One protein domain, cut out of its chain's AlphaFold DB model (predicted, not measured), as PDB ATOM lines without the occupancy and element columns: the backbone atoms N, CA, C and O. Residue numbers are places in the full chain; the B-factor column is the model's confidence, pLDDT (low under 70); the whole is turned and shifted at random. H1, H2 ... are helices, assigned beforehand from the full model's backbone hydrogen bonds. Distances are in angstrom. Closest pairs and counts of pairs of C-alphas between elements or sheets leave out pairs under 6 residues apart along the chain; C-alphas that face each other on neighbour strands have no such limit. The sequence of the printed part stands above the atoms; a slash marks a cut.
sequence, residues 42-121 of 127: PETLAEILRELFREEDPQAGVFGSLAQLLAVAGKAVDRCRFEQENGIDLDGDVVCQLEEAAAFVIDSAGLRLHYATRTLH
ATOM      1  N   PRO A  42      12.356  24.196  29.676       91.31
ATOM      2  CA  PRO A  42      11.513  23.074  29.263       91.31
ATOM      3  C   PRO A  42      11.553  21.870  30.212       91.31
ATOM      4  O   PRO A  42      10.554  21.157  30.311       91.31
ATOM      5  N   GLU A  43      12.678  21.627  30.894       92.38
ATOM      6  CA  GLU A  43      12.809  20.511  31.840       92.38
ATOM      7  C   GLU A  43      11.939  20.757  33.074       92.38
ATOM      8  O   GLU A  43      11.080  19.938  33.398       92.38
ATOM      9  N   THR A  44      12.068  21.933  33.688       92.88
ATOM     10  CA  THR A  44      11.226  22.359  34.811       92.88
ATOM     11  C   THR A  44       9.741  22.369  34.436       92.88
ATOM     12  O   THR A  44       8.911  21.916  35.224       92.88
ATOM     13  N   LEU A  45       9.386  22.802  33.216       94.81
ATOM     14  CA  LEU A  45       7.999  22.738  32.740       94.81
ATOM     15  C   LEU A  45       7.501  21.289  32.696       94.81
ATOM     16  O   LEU A  45       6.393  21.004  33.143       94.81
ATOM     17  N   ALA A  46       8.314  20.364  32.179       93.44
ATOM     18  CA  ALA A  46       7.949  18.954  32.135       93.44
ATOM     19  C   ALA A  46       7.730  18.374  33.541       93.44
ATOM     20  O   ALA A  46       6.760  17.647  33.737       93.44
ATOM     21  N   GLU A  47       8.579  18.712  34.516       92.50
ATOM     22  CA  GLU A  47       8.415  18.263  35.907       92.50
ATOM     23  C   GLU A  47       7.123  18.800  36.541       92.50
ATOM     24  O   GLU A  47       6.346  18.019  37.087       92.50
ATOM     25  N   ILE A  48       6.817  20.095  36.387       93.81
ATOM     26  CA  ILE A  48       5.565  20.680  36.904       93.81
ATOM     27  C   ILE A  48       4.342  19.987  36.285       93.81
ATOM     28  O   ILE A  48       3.394  19.633  36.987       93.81
ATOM     29  N   LEU A  49       4.349  19.744  34.972       93.56
ATOM     30  CA  LEU A  49       3.232  19.076  34.301       93.56
ATOM     31  C   LEU A  49       3.094  17.598  34.712       93.56
ATOM     32  O   LEU A  49       1.970  17.095  34.761       93.56
ATOM     33  N   ARG A  50       4.188  16.906  35.065       92.00
ATOM     34  CA  ARG A  50       4.123  15.540  35.621       92.00
ATOM     35  C   ARG A  50       3.454  15.493  36.994       92.00
ATOM     36  O   ARG A  50       2.843  14.484  37.326       92.00
ATOM     37  N   GLU A  51       3.483  16.572  37.772       91.62
ATOM     38  CA  GLU A  51       2.723  16.641  39.030       91.62
ATOM     39  C   GLU A  51       1.203  16.694  38.796       91.62
ATOM     40  O   GLU A  51       0.415  16.166  39.587       91.62
ATOM     41  N   LEU A  52       0.768  17.265  37.668       92.56
ATOM     42  CA  LEU A  52      -0.647  17.268  37.286       92.56
ATOM     43  C   LEU A  52      -1.113  15.880  36.816       92.56
ATOM     44  O   LEU A  52      -2.232  15.465  37.136       92.56
ATOM     45  N   PHE A  53      -0.245  15.153  36.106       91.75
ATOM     46  CA  PHE A  53      -0.473  13.782  35.651       91.75
ATOM     47  C   PHE A  53       0.811  12.944  35.727       91.75
ATOM     48  O   PHE A  53       1.734  13.125  34.928       91.75
ATOM     49  N   ARG A  54       0.833  11.984  36.656       85.94
ATOM     50  CA  ARG A  54       1.949  11.052  36.849       85.94
ATOM     51  C   ARG A  54       1.678   9.768  36.081       85.94
ATOM     52  O   ARG A  54       0.739   9.057  36.397       85.94
ATOM     53  N   GLU A  55       2.490   9.448  35.082       78.38
ATOM     54  CA  GLU A  55       2.266   8.254  34.255       78.38
ATOM     55  C   GLU A  55       2.371   6.944  35.045       78.38
ATOM     56  O   GLU A  55       1.565   6.038  34.845       78.38
ATOM     57  N   GLU A  56       3.343   6.852  35.955       83.50
ATOM     58  CA  GLU A  56       3.577   5.653  36.770       83.50
ATOM     59  C   GLU A  56       2.416   5.363  37.729       83.50
ATOM     60  O   GLU A  56       2.159   4.211  38.080       83.50
ATOM     61  N   ASP A  57       1.707   6.417  38.136       85.19
ATOM     62  CA  ASP A  57       0.518   6.341  38.974       85.19
ATOM     63  C   ASP A  57      -0.447   7.490  38.627       85.19
ATOM     64  O   ASP A  57      -0.445   8.537  39.288       85.19
ATOM     65  N   PRO A  58      -1.299   7.313  37.595       82.25
ATOM     66  CA  PRO A  58      -2.220   8.355  37.137       82.25
ATOM     67  C   PRO A  58      -3.188   8.833  38.221       82.25
ATOM     68  O   PRO A  58      -3.690   9.957  38.153       82.25
ATOM     69  N   GLN A  59      -3.440   7.997  39.235       84.19
ATOM     70  CA  GLN A  59      -4.319   8.319  40.356       84.19
ATOM     71  C   GLN A  59      -3.649   9.246  41.381       84.19
ATOM     72  O   GLN A  59      -4.350   9.977  42.079       84.19
ATOM     73  N   ALA A  60      -2.314   9.260  41.456       86.06
ATOM     74  CA  ALA A  60      -1.559  10.107  42.380       86.06
ATOM     75  C   ALA A  60      -1.387  11.564  41.910       86.06
ATOM     76  O   ALA A  60      -0.933  12.398  42.693       86.06
ATOM     77  N   GLY A  61      -1.727  11.881  40.655       89.50
ATOM     78  CA  GLY A  61      -1.705  13.249  40.128       89.50
ATOM     79  C   GLY A  61      -2.962  14.062  40.463       89.50
ATOM     80  O   GLY A  61      -3.978  13.540  40.937       89.50
ATOM     81  N   VAL A  62      -2.927  15.358  40.140       93.25
ATOM     82  CA  VAL A  62      -4.090  16.258  40.276       93.25
ATOM     83  C   VAL A  62      -5.285  15.754  39.457       93.25
ATOM     84  O   VAL A  62      -6.412  15.747  39.955       93.25
ATOM     85  N   PHE A  63      -5.056  15.267  38.232       94.00
ATOM     86  CA  PHE A  63      -6.113  14.692  37.387       94.00
ATOM     87  C   PHE A  63      -6.732  13.430  37.995       94.00
ATOM     88  O   PHE A  63      -7.955  13.279  37.969       94.00
ATOM     89  N   GLY A  64      -5.916  12.575  38.617       92.81
ATOM     90  CA  GLY A  64      -6.386  11.424  39.387       92.81
ATOM     91  C   GLY A  64      -7.317  11.833  40.526       92.81
ATOM     92  O   GLY A  64      -8.431  11.325  40.657       92.81
ATOM     93  N   SER A  65      -6.907  12.844  41.293       93.81
ATOM     94  CA  SER A  65      -7.705  13.389  42.399       93.81
ATOM     95  C   SER A  65      -9.042  13.982  41.930       93.81
ATOM     96  O   SER A  65     -10.075  13.766  42.569       93.81
ATOM     97  N   LEU A  66      -9.051  14.695  40.798       94.69
ATOM     98  CA  LEU A  66     -10.263  15.252  40.179       94.69
ATOM     99  C   LEU A  66     -11.222  14.158  39.700       94.69
ATOM    100  O   LEU A  66     -12.417  14.215  39.987       94.69
ATOM    101  N   ALA A  67     -10.712  13.139  39.011       94.62
ATOM    102  CA  ALA A  67     -11.530  12.019  38.559       94.62
ATOM    103  C   ALA A  67     -12.105  11.216  39.733       94.62
ATOM    104  O   ALA A  67     -13.284  10.866  39.724       94.62
ATOM    105  N   GLN A  68     -11.321  11.001  40.792       94.19
ATOM    106  CA  GLN A  68     -11.808  10.363  42.012       94.19
ATOM    107  C   GLN A  68     -12.915  11.190  42.689       94.19
ATOM    108  O   GLN A  68     -13.888  10.616  43.186       94.19
ATOM    109  N   LEU A  69     -12.804  12.524  42.698       95.62
ATOM    110  CA  LEU A  69     -13.854  13.411  43.208       95.62
ATOM    111  C   LEU A  69     -15.156  13.261  42.404       95.62
ATOM    112  O   LEU A  69     -16.225  13.130  43.002       95.62
ATOM    113  N   LEU A  70     -15.070  13.221  41.072       96.12
ATOM    114  CA  LEU A  70     -16.219  13.003  40.185       96.12
ATOM    115  C   LEU A  70     -16.844  11.614  40.384       96.12
ATOM    116  O   LEU A  70     -18.062  11.502  40.499       96.12
ATOM    117  N   ALA A  71     -16.032  10.570  40.554       92.81
ATOM    118  CA  ALA A  71     -16.520   9.230  40.874       92.81
ATOM    119  C   ALA A  71     -17.227   9.172  42.246       92.81
ATOM    120  O   ALA A  71     -18.232   8.480  42.417       92.81
ATOM    121  N   VAL A  72     -16.732   9.911  43.248       95.19
ATOM    122  CA  VAL A  72     -17.417  10.057  44.547       95.19
ATOM    123  C   VAL A  72     -18.735  10.821  44.398       95.19
ATOM    124  O   VAL A  72     -19.708  10.464  45.068       95.19
ATOM    125  N   ALA A  73     -18.787  11.829  43.523       94.44
ATOM    126  CA  ALA A  73     -20.020  12.536  43.194       94.44
ATOM    127  C   ALA A  73     -21.036  11.603  42.517       94.44
ATOM    128  O   ALA A  73     -22.189  11.595  42.937       94.44
ATOM    129  N   GLY A  74     -20.604  10.744  41.585       92.50
ATOM    130  CA  GLY A  74     -21.445   9.707  40.971       92.50
ATOM    131  C   GLY A  74     -22.074   8.793  42.023       92.50
ATOM    132  O   GLY A  74     -23.290   8.685  42.120       92.50
ATOM    133  N   LYS A  75     -21.266   8.277  42.958       91.06
ATOM    134  CA  LYS A  75     -21.758   7.500  44.117       91.06
ATOM    135  C   LYS A  75     -22.675   8.290  45.056       91.06
ATOM    136  O   LYS A  75     -23.268   7.706  45.963       91.06
ATOM    137  N   ALA A  76     -22.698   9.620  44.975       91.38
ATOM    138  CA  ALA A  76     -23.602  10.458  45.757       91.38
ATOM    139  C   ALA A  76     -24.968  10.629  45.101       91.38
ATOM    140  O   ALA A  76     -25.925  10.871  45.837       91.38
ATOM    141  N   VAL A  77     -25.063  10.437  43.782       89.25
ATOM    142  CA  VAL A  77     -26.324  10.454  43.032       89.25
ATOM    143  C   VAL A  77     -27.296   9.428  43.611       89.25
ATOM    144  O   VAL A  77     -28.411   9.811  43.930       89.25
ATOM    145  N   ASP A  78     -26.839   8.213  43.946       82.94
ATOM    146  CA  ASP A  78     -27.651   7.169  44.611       82.94
ATOM    147  C   ASP A  78     -28.345   7.630  45.912       82.94
ATOM    148  O   ASP A  78     -29.300   7.014  46.391       82.94
ATOM    149  N   ARG A  79     -27.825   8.686  46.555       85.06
ATOM    150  CA  ARG A  79     -28.370   9.252  47.802       85.06
ATOM    151  C   ARG A  79     -29.270  10.462  47.560       85.06
ATOM    152  O   ARG A  79     -29.984  10.870  48.479       85.06
ATOM    153  N   CYS A  80     -29.230  11.043  46.368       80.69
ATOM    154  CA  CYS A  80     -30.088  12.134  45.944       80.69
ATOM    155  C   CYS A  80     -31.357  11.513  45.356       80.69
ATOM    156  O   CYS A  80     -31.310  10.873  44.320       80.69
ATOM    157  N   ARG A  81     -32.504  11.645  46.031       64.31
ATOM    158  CA  ARG A  81     -33.775  11.185  45.453       64.31
ATOM    159  C   ARG A  81     -34.150  12.118  44.304       64.31
ATOM    160  O   ARG A  81     -34.530  13.254  44.581       64.31
ATOM    161  N   PHE A  82     -34.074  11.655  43.064       70.38
ATOM    162  CA  PHE A  82     -34.657  12.373  41.937       70.38
ATOM    163  C   PHE A  82     -36.134  11.997  41.815       70.38
ATOM    164  O   PHE A  82     -36.539  10.857  42.061       70.38
ATOM    165  N   GLU A  83     -36.973  12.980  41.497       63.06
ATOM    166  CA  GLU A  83     -38.363  12.704  41.156       63.06
ATOM    167  C   GLU A  83     -38.370  11.980  39.807       63.06
ATOM    168  O   GLU A  83     -37.880  12.510  38.812       63.06
ATOM    169  N   GLN A  84     -38.891  10.748  39.769       59.28
ATOM    170  CA  GLN A  84     -39.094  10.028  38.512       59.28
ATOM    171  C   GLN A  84     -40.196  10.727  37.714       59.28
ATOM    172  O   GLN A  84     -41.378  10.398  37.827       59.28
ATOM    173  N   GLU A  85     -39.816  11.704  36.901       54.59
ATOM    174  CA  GLU A  85     -40.718  12.330  35.950       54.59
ATOM    175  C   GLU A  85     -40.711  11.493  34.659       54.59
ATOM    176  O   GLU A  85     -39.705  11.369  33.965       54.59
ATOM    177  N   ASN A  86     -41.848  10.870  34.339       63.38
ATOM    178  CA  ASN A  86     -42.104  10.182  33.062       63.38
ATOM    179  C   ASN A  86     -41.305   8.895  32.761       63.38
ATOM    180  O   ASN A  86     -41.269   8.465  31.609       63.38
ATOM    181  N   GLY A  87     -40.725   8.230  33.766       67.19
ATOM    182  CA  GLY A  87     -40.036   6.941  33.577       67.19
ATOM    183  C   GLY A  87     -38.652   7.048  32.925       67.19
ATOM    184  O   GLY A  87     -38.158   6.059  32.386       67.19
ATOM    185  N   ILE A  88     -38.049   8.239  32.963       75.19
ATOM    186  CA  ILE A  88     -36.662   8.492  32.561       75.19
ATOM    187  C   ILE A  88     -35.745   8.175  33.752       75.19
ATOM    188  O   ILE A  88     -36.021   8.602  34.874       75.19
ATOM    189  N   ASP A  89     -34.666   7.429  33.509       79.25
ATOM    190  CA  ASP A  89     -33.648   7.095  34.512       79.25
ATOM    191  C   ASP A  89     -32.636   8.241  34.668       79.25
ATOM    192  O   ASP A  89     -31.495   8.169  34.215       79.25
ATOM    193  N   LEU A  90     -33.089   9.340  35.277       80.56
ATOM    194  CA  LEU A  90     -32.263  10.532  35.502       80.56
ATOM    195  C   LEU A  90     -31.039  10.232  36.380       80.56
ATOM    196  O   LEU A  90     -29.986  10.837  36.186       80.56
ATOM    197  N   ASP A  91     -31.165   9.294  37.316       81.50
ATOM    198  CA  ASP A  91     -30.082   8.874  38.206       81.50
ATOM    199  C   ASP A  91     -28.969   8.228  37.376       81.50
ATOM    200  O   ASP A  91     -27.809   8.644  37.457       81.50
ATOM    201  N   GLY A  92     -29.337   7.263  36.523       83.75
ATOM    202  CA  GLY A  92     -28.426   6.602  35.594       83.75
ATOM    203  C   GLY A  92     -27.754   7.578  34.629       83.75
ATOM    204  O   GLY A  92     -26.537   7.507  34.442       83.75
ATOM    205  N   ASP A  93     -28.507   8.535  34.082       89.50
ATOM    206  CA  ASP A  93     -27.962   9.562  33.191       89.50
ATOM    207  C   ASP A  93     -26.922  10.441  33.909       89.50
ATOM    208  O   ASP A  93     -25.823  10.650  33.391       89.50
ATOM    209  N   VAL A  94     -27.210  10.928  35.121       91.00
ATOM    210  CA  VAL A  94     -26.274  11.778  35.884       91.00
ATOM    211  C   VAL A  94     -25.024  10.999  36.301       91.00
ATOM    212  O   VAL A  94     -23.918  11.535  36.194       91.00
ATOM    213  N   VAL A  95     -25.168   9.747  36.754       92.50
ATOM    214  CA  VAL A  95     -24.019   8.882  37.077       92.50
ATOM    215  C   VAL A  95     -23.145   8.683  35.845       92.50
ATOM    216  O   VAL A  95     -21.943   8.927  35.924       92.50
ATOM    217  N   CYS A  96     -23.745   8.330  34.705       92.94
ATOM    218  CA  CYS A  96     -23.038   8.142  33.441       92.94
ATOM    219  C   CYS A  96     -22.243   9.399  33.055       92.94
ATOM    220  O   CYS A  96     -21.043   9.322  32.802       92.94
ATOM    221  N   GLN A  97     -22.864  10.580  33.113       95.06
ATOM    222  CA  GLN A  97     -22.183  11.840  32.800       95.06
ATOM    223  C   GLN A  97     -21.011  12.147  33.750       95.06
ATOM    224  O   GLN A  97     -19.983  12.676  33.323       95.06
ATOM    225  N   LEU A  98     -21.129  11.813  35.039       95.44
ATOM    226  CA  LEU A  98     -20.043  11.997  36.008       95.44
ATOM    227  C   LEU A  98     -18.894  11.003  35.790       95.44
ATOM    228  O   LEU A  98     -17.729  11.385  35.921       95.44
ATOM    229  N   GLU A  99     -19.204   9.755  35.437       94.12
ATOM    230  CA  GLU A  99     -18.213   8.737  35.077       94.12
ATOM    231  C   GLU A  99     -17.476   9.099  33.780       94.12
ATOM    232  O   GLU A  99     -16.246   9.042  33.735       94.12
ATOM    233  N   GLU A 100     -18.199   9.561  32.756       95.62
ATOM    234  CA  GLU A 100     -17.623  10.055  31.502       95.62
ATOM    235  C   GLU A 100     -16.709  11.264  31.738       95.62
ATOM    236  O   GLU A 100     -15.597  11.319  31.206       95.62
ATOM    237  N   ALA A 101     -17.130  12.213  32.579       95.94
ATOM    238  CA  ALA A 101     -16.301  13.357  32.949       95.94
ATOM    239  C   ALA A 101     -15.021  12.925  33.688       95.94
ATOM    240  O   ALA A 101     -13.940  13.447  33.401       95.94
ATOM    241  N   ALA A 102     -15.117  11.956  34.605       94.44
ATOM    242  CA  ALA A 102     -13.965  11.412  35.320       94.44
ATOM    243  C   ALA A 102     -12.967  10.742  34.361       94.44
ATOM    244  O   ALA A 102     -11.767  11.031  34.415       94.44
ATOM    245  N   ALA A 103     -13.468   9.907  33.447       93.06
ATOM    246  CA  ALA A 103     -12.661   9.259  32.420       93.06
ATOM    247  C   ALA A 103     -12.005  10.287  31.488       93.06
ATOM    248  O   ALA A 103     -10.822  10.181  31.177       93.06
ATOM    249  N   PHE A 104     -12.722  11.343  31.093       94.06
ATOM    250  CA  PHE A 104     -12.174  12.379  30.220       94.06
ATOM    251  C   PHE A 104     -10.975  13.111  30.845       94.06
ATOM    252  O   PHE A 104      -9.975  13.363  30.165       94.06
ATOM    253  N   VAL A 105     -11.039  13.430  32.140       90.94
ATOM    254  CA  VAL A 105      -9.939  14.106  32.847       90.94
ATOM    255  C   VAL A 105      -8.677  13.238  32.869       90.94
ATOM    256  O   VAL A 105      -7.596  13.730  32.546       90.94
ATOM    257  N   ILE A 106      -8.788  11.950  33.188       87.75
ATOM    258  CA  ILE A 106      -7.617  11.063  33.235       87.75
ATOM    259  C   ILE A 106      -7.172  10.660  31.829       87.75
ATOM    260  O   ILE A 106      -6.034  10.917  31.444       87.75
ATOM    261  N   ASP A 107      -8.055  10.045  31.050       88.31
ATOM    262  CA  ASP A 107      -7.661   9.342  29.829       88.31
ATOM    263  C   ASP A 107      -7.358  10.322  28.698       88.31
ATOM    264  O   ASP A 107      -6.402  10.147  27.944       88.31
ATOM    265  N   SER A 108      -8.156  11.386  28.568       88.56
ATOM    266  CA  SER A 108      -8.014  12.338  27.463       88.56
ATOM    267  C   SER A 108      -7.057  13.483  27.777       88.56
ATOM    268  O   SER A 108      -6.246  13.843  26.915       88.56
ATOM    269  N   ALA A 109      -7.154  14.105  28.955       89.31
ATOM    270  CA  ALA A 109      -6.231  15.181  29.316       89.31
ATOM    271  C   ALA A 109      -4.874  14.622  29.765       89.31
ATOM    272  O   ALA A 109      -3.841  15.115  29.309       89.31
ATOM    273  N   GLY A 110      -4.866  13.547  30.560       89.00
ATOM    274  CA  GLY A 110      -3.638  12.890  31.011       89.00
ATOM    275  C   GLY A 110      -2.773  12.365  29.868       89.00
ATOM    276  O   GLY A 110      -1.586  12.683  29.812       89.00
ATOM    277  N   LEU A 111      -3.356  11.679  28.877       90.56
ATOM    278  CA  LEU A 111      -2.599  11.193  27.713       90.56
ATOM    279  C   LEU A 111      -1.937  12.331  26.919       90.56
ATOM    280  O   LEU A 111      -0.786  12.221  26.493       90.56
ATOM    281  N   ARG A 112      -2.645  13.451  26.728       93.94
ATOM    282  CA  ARG A 112      -2.075  14.632  26.059       93.94
ATOM    283  C   ARG A 112      -0.923  15.225  26.865       93.94
ATOM    284  O   ARG A 112       0.076  15.630  26.272       93.94
ATOM    285  N   LEU A 113      -1.043  15.245  28.192       92.00
ATOM    286  CA  LEU A 113      -0.001  15.759  29.074       92.00
ATOM    287  C   LEU A 113       1.234  14.853  29.097       92.00
ATOM    288  O   LEU A 113       2.360  15.345  29.039       92.00
ATOM    289  N   HIS A 114       1.037  13.535  29.073       90.12
ATOM    290  CA  HIS A 114       2.111  12.563  28.894       90.12
ATOM    291  C   HIS A 114       2.891  12.820  27.590       90.12
ATOM    292  O   HIS A 114       4.114  12.945  27.601       90.12
ATOM    293  N   TYR A 115       2.203  12.999  26.458       91.88
ATOM    294  CA  TYR A 115       2.897  13.305  25.200       91.88
ATOM    295  C   TYR A 115       3.629  14.652  25.222       91.88
ATOM    296  O   TYR A 115       4.740  14.757  24.691       91.88
ATOM    297  N   ALA A 116       3.043  15.674  25.847       93.31
ATOM    298  CA  ALA A 116       3.690  16.972  26.005       93.31
ATOM    299  C   ALA A 116       4.976  16.861  26.841       93.31
ATOM    300  O   ALA A 116       6.034  17.302  26.397       93.31
ATOM    301  N   THR A 117       4.917  16.206  28.003       92.44
ATOM    302  CA  THR A 117       6.071  16.032  28.903       92.44
ATOM    303  C   THR A 117       7.177  15.183  28.279       92.44
ATOM    304  O   THR A 117       8.344  15.557  28.384       92.44
ATOM    305  N   ARG A 118       6.847  14.116  27.534       90.38
ATOM    306  CA  ARG A 118       7.845  13.356  26.755       90.38
ATOM    307  C   ARG A 118       8.519  14.188  25.670       90.38
ATOM    308  O   ARG A 118       9.695  13.977  25.391       90.38
ATOM    309  N   THR A 119       7.788  15.110  25.050       92.19
ATOM    310  CA  THR A 119       8.344  16.004  24.025       92.19
ATOM    311  C   THR A 119       9.268  17.051  24.649       92.19
ATOM    312  O   THR A 119      10.326  17.339  24.097       92.19
ATOM    313  N   LEU A 120       8.878  17.601  25.802       90.75
ATOM    314  CA  LEU A 120       9.636  18.618  26.536       90.75
ATOM    315  C   LEU A 120      10.905  18.054  27.184       90.75
ATOM    316  O   LEU A 120      11.954  18.690  27.129       90.75
ATOM    317  N   HIS A 121      10.820  16.857  27.771       87.88
ATOM    318  CA  HIS A 121      11.931  16.225  28.475       87.88
ATOM    319  C   HIS A 121      11.968  14.700  28.217       87.88
ATOM    320  O   HIS A 121      11.503  13.912  29.047       87.88
TER     321      HIS A 121
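This is residues 42 to 121 of the 127 residues of an uncharacterized protein of Streptomyces paucisporeus (UniProt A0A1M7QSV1). Look here for a long, narrow helical hairpin: H3 makes one side along its whole length, while H1 and H2, set nearly end to end, make the other side and run opposite to it. The link from H2 to H3 turns the backbone round at one end, where residues 84 to 89 stick out, and the first and last printed residues come near each other at the other end. The printed part has 80 residues, with three named helices in the order H1, H2, H3 and no named strand; the class is all helix. The outline is a rod spanning 55 by 17 by 16 A, and the whole is loose, with a radius of gyration of the C-alphas of 16.6 A.

Find C-alpha 42 at (11.513, 23.074, 29.263); from there H1 runs through residues 42 to 52, 15.7 A from first to last C-alpha. Pass residues 53 to 61 and you reach H2, residues 62 to 77, which covers 23.1 A and ends with C-alpha 77 at (-26.324, 10.454, 43.032). After residues 78 to 89 comes H3, residues 90 to 120, the longest helix at 43.6 A; its last C-alpha, 120, is at (9.636, 18.618, 26.536).

Start with H1 and H2, which run the same way at a shallow tilt of 19 degrees. They only just touch, with 3 pairs of C-alphas within 8 A; H2 does so with residues 62 to 63 alone, and the closest C-alphas are those of Leu 52 and Val 62, 4.7 A apart. Next look at H2 and H3, a helical hairpin: they touch with 30 pairs of C-alphas within 8 A and run opposite ways at a shallow tilt of 5 degrees. Their closest C-alphas are those of Ala 67 and Ala 102, 4.1 A apart. Farther along H3, residues 113 to 120 alone touch H1, where the closest C-alphas, those of Ala 46 and Thr 117, are 4.7 A apart. H1 and H3 run opposite ways at a shallow tilt of 20 degrees. In H2 every O i to N i+4 pair is within hydrogen-bond range; in H1 it is 6 of 7 and in H3 24 of 27.

The two C-alphas farthest apart are those of Glu 43 and Asn 86, 55.9 A, while the first and last printed C-alphas, of Pro 42 and His 121, are 6.9 A apart. The printed part has no cut. The link from H1 to H2, nine residues, is short, and the link from H2 to H3, 12 residues, is long; within the latter, residues 84 to 89 stand free. The mean pLDDT of the printed part is 88.0, and the residues under 70 are 81 and 83 to 87.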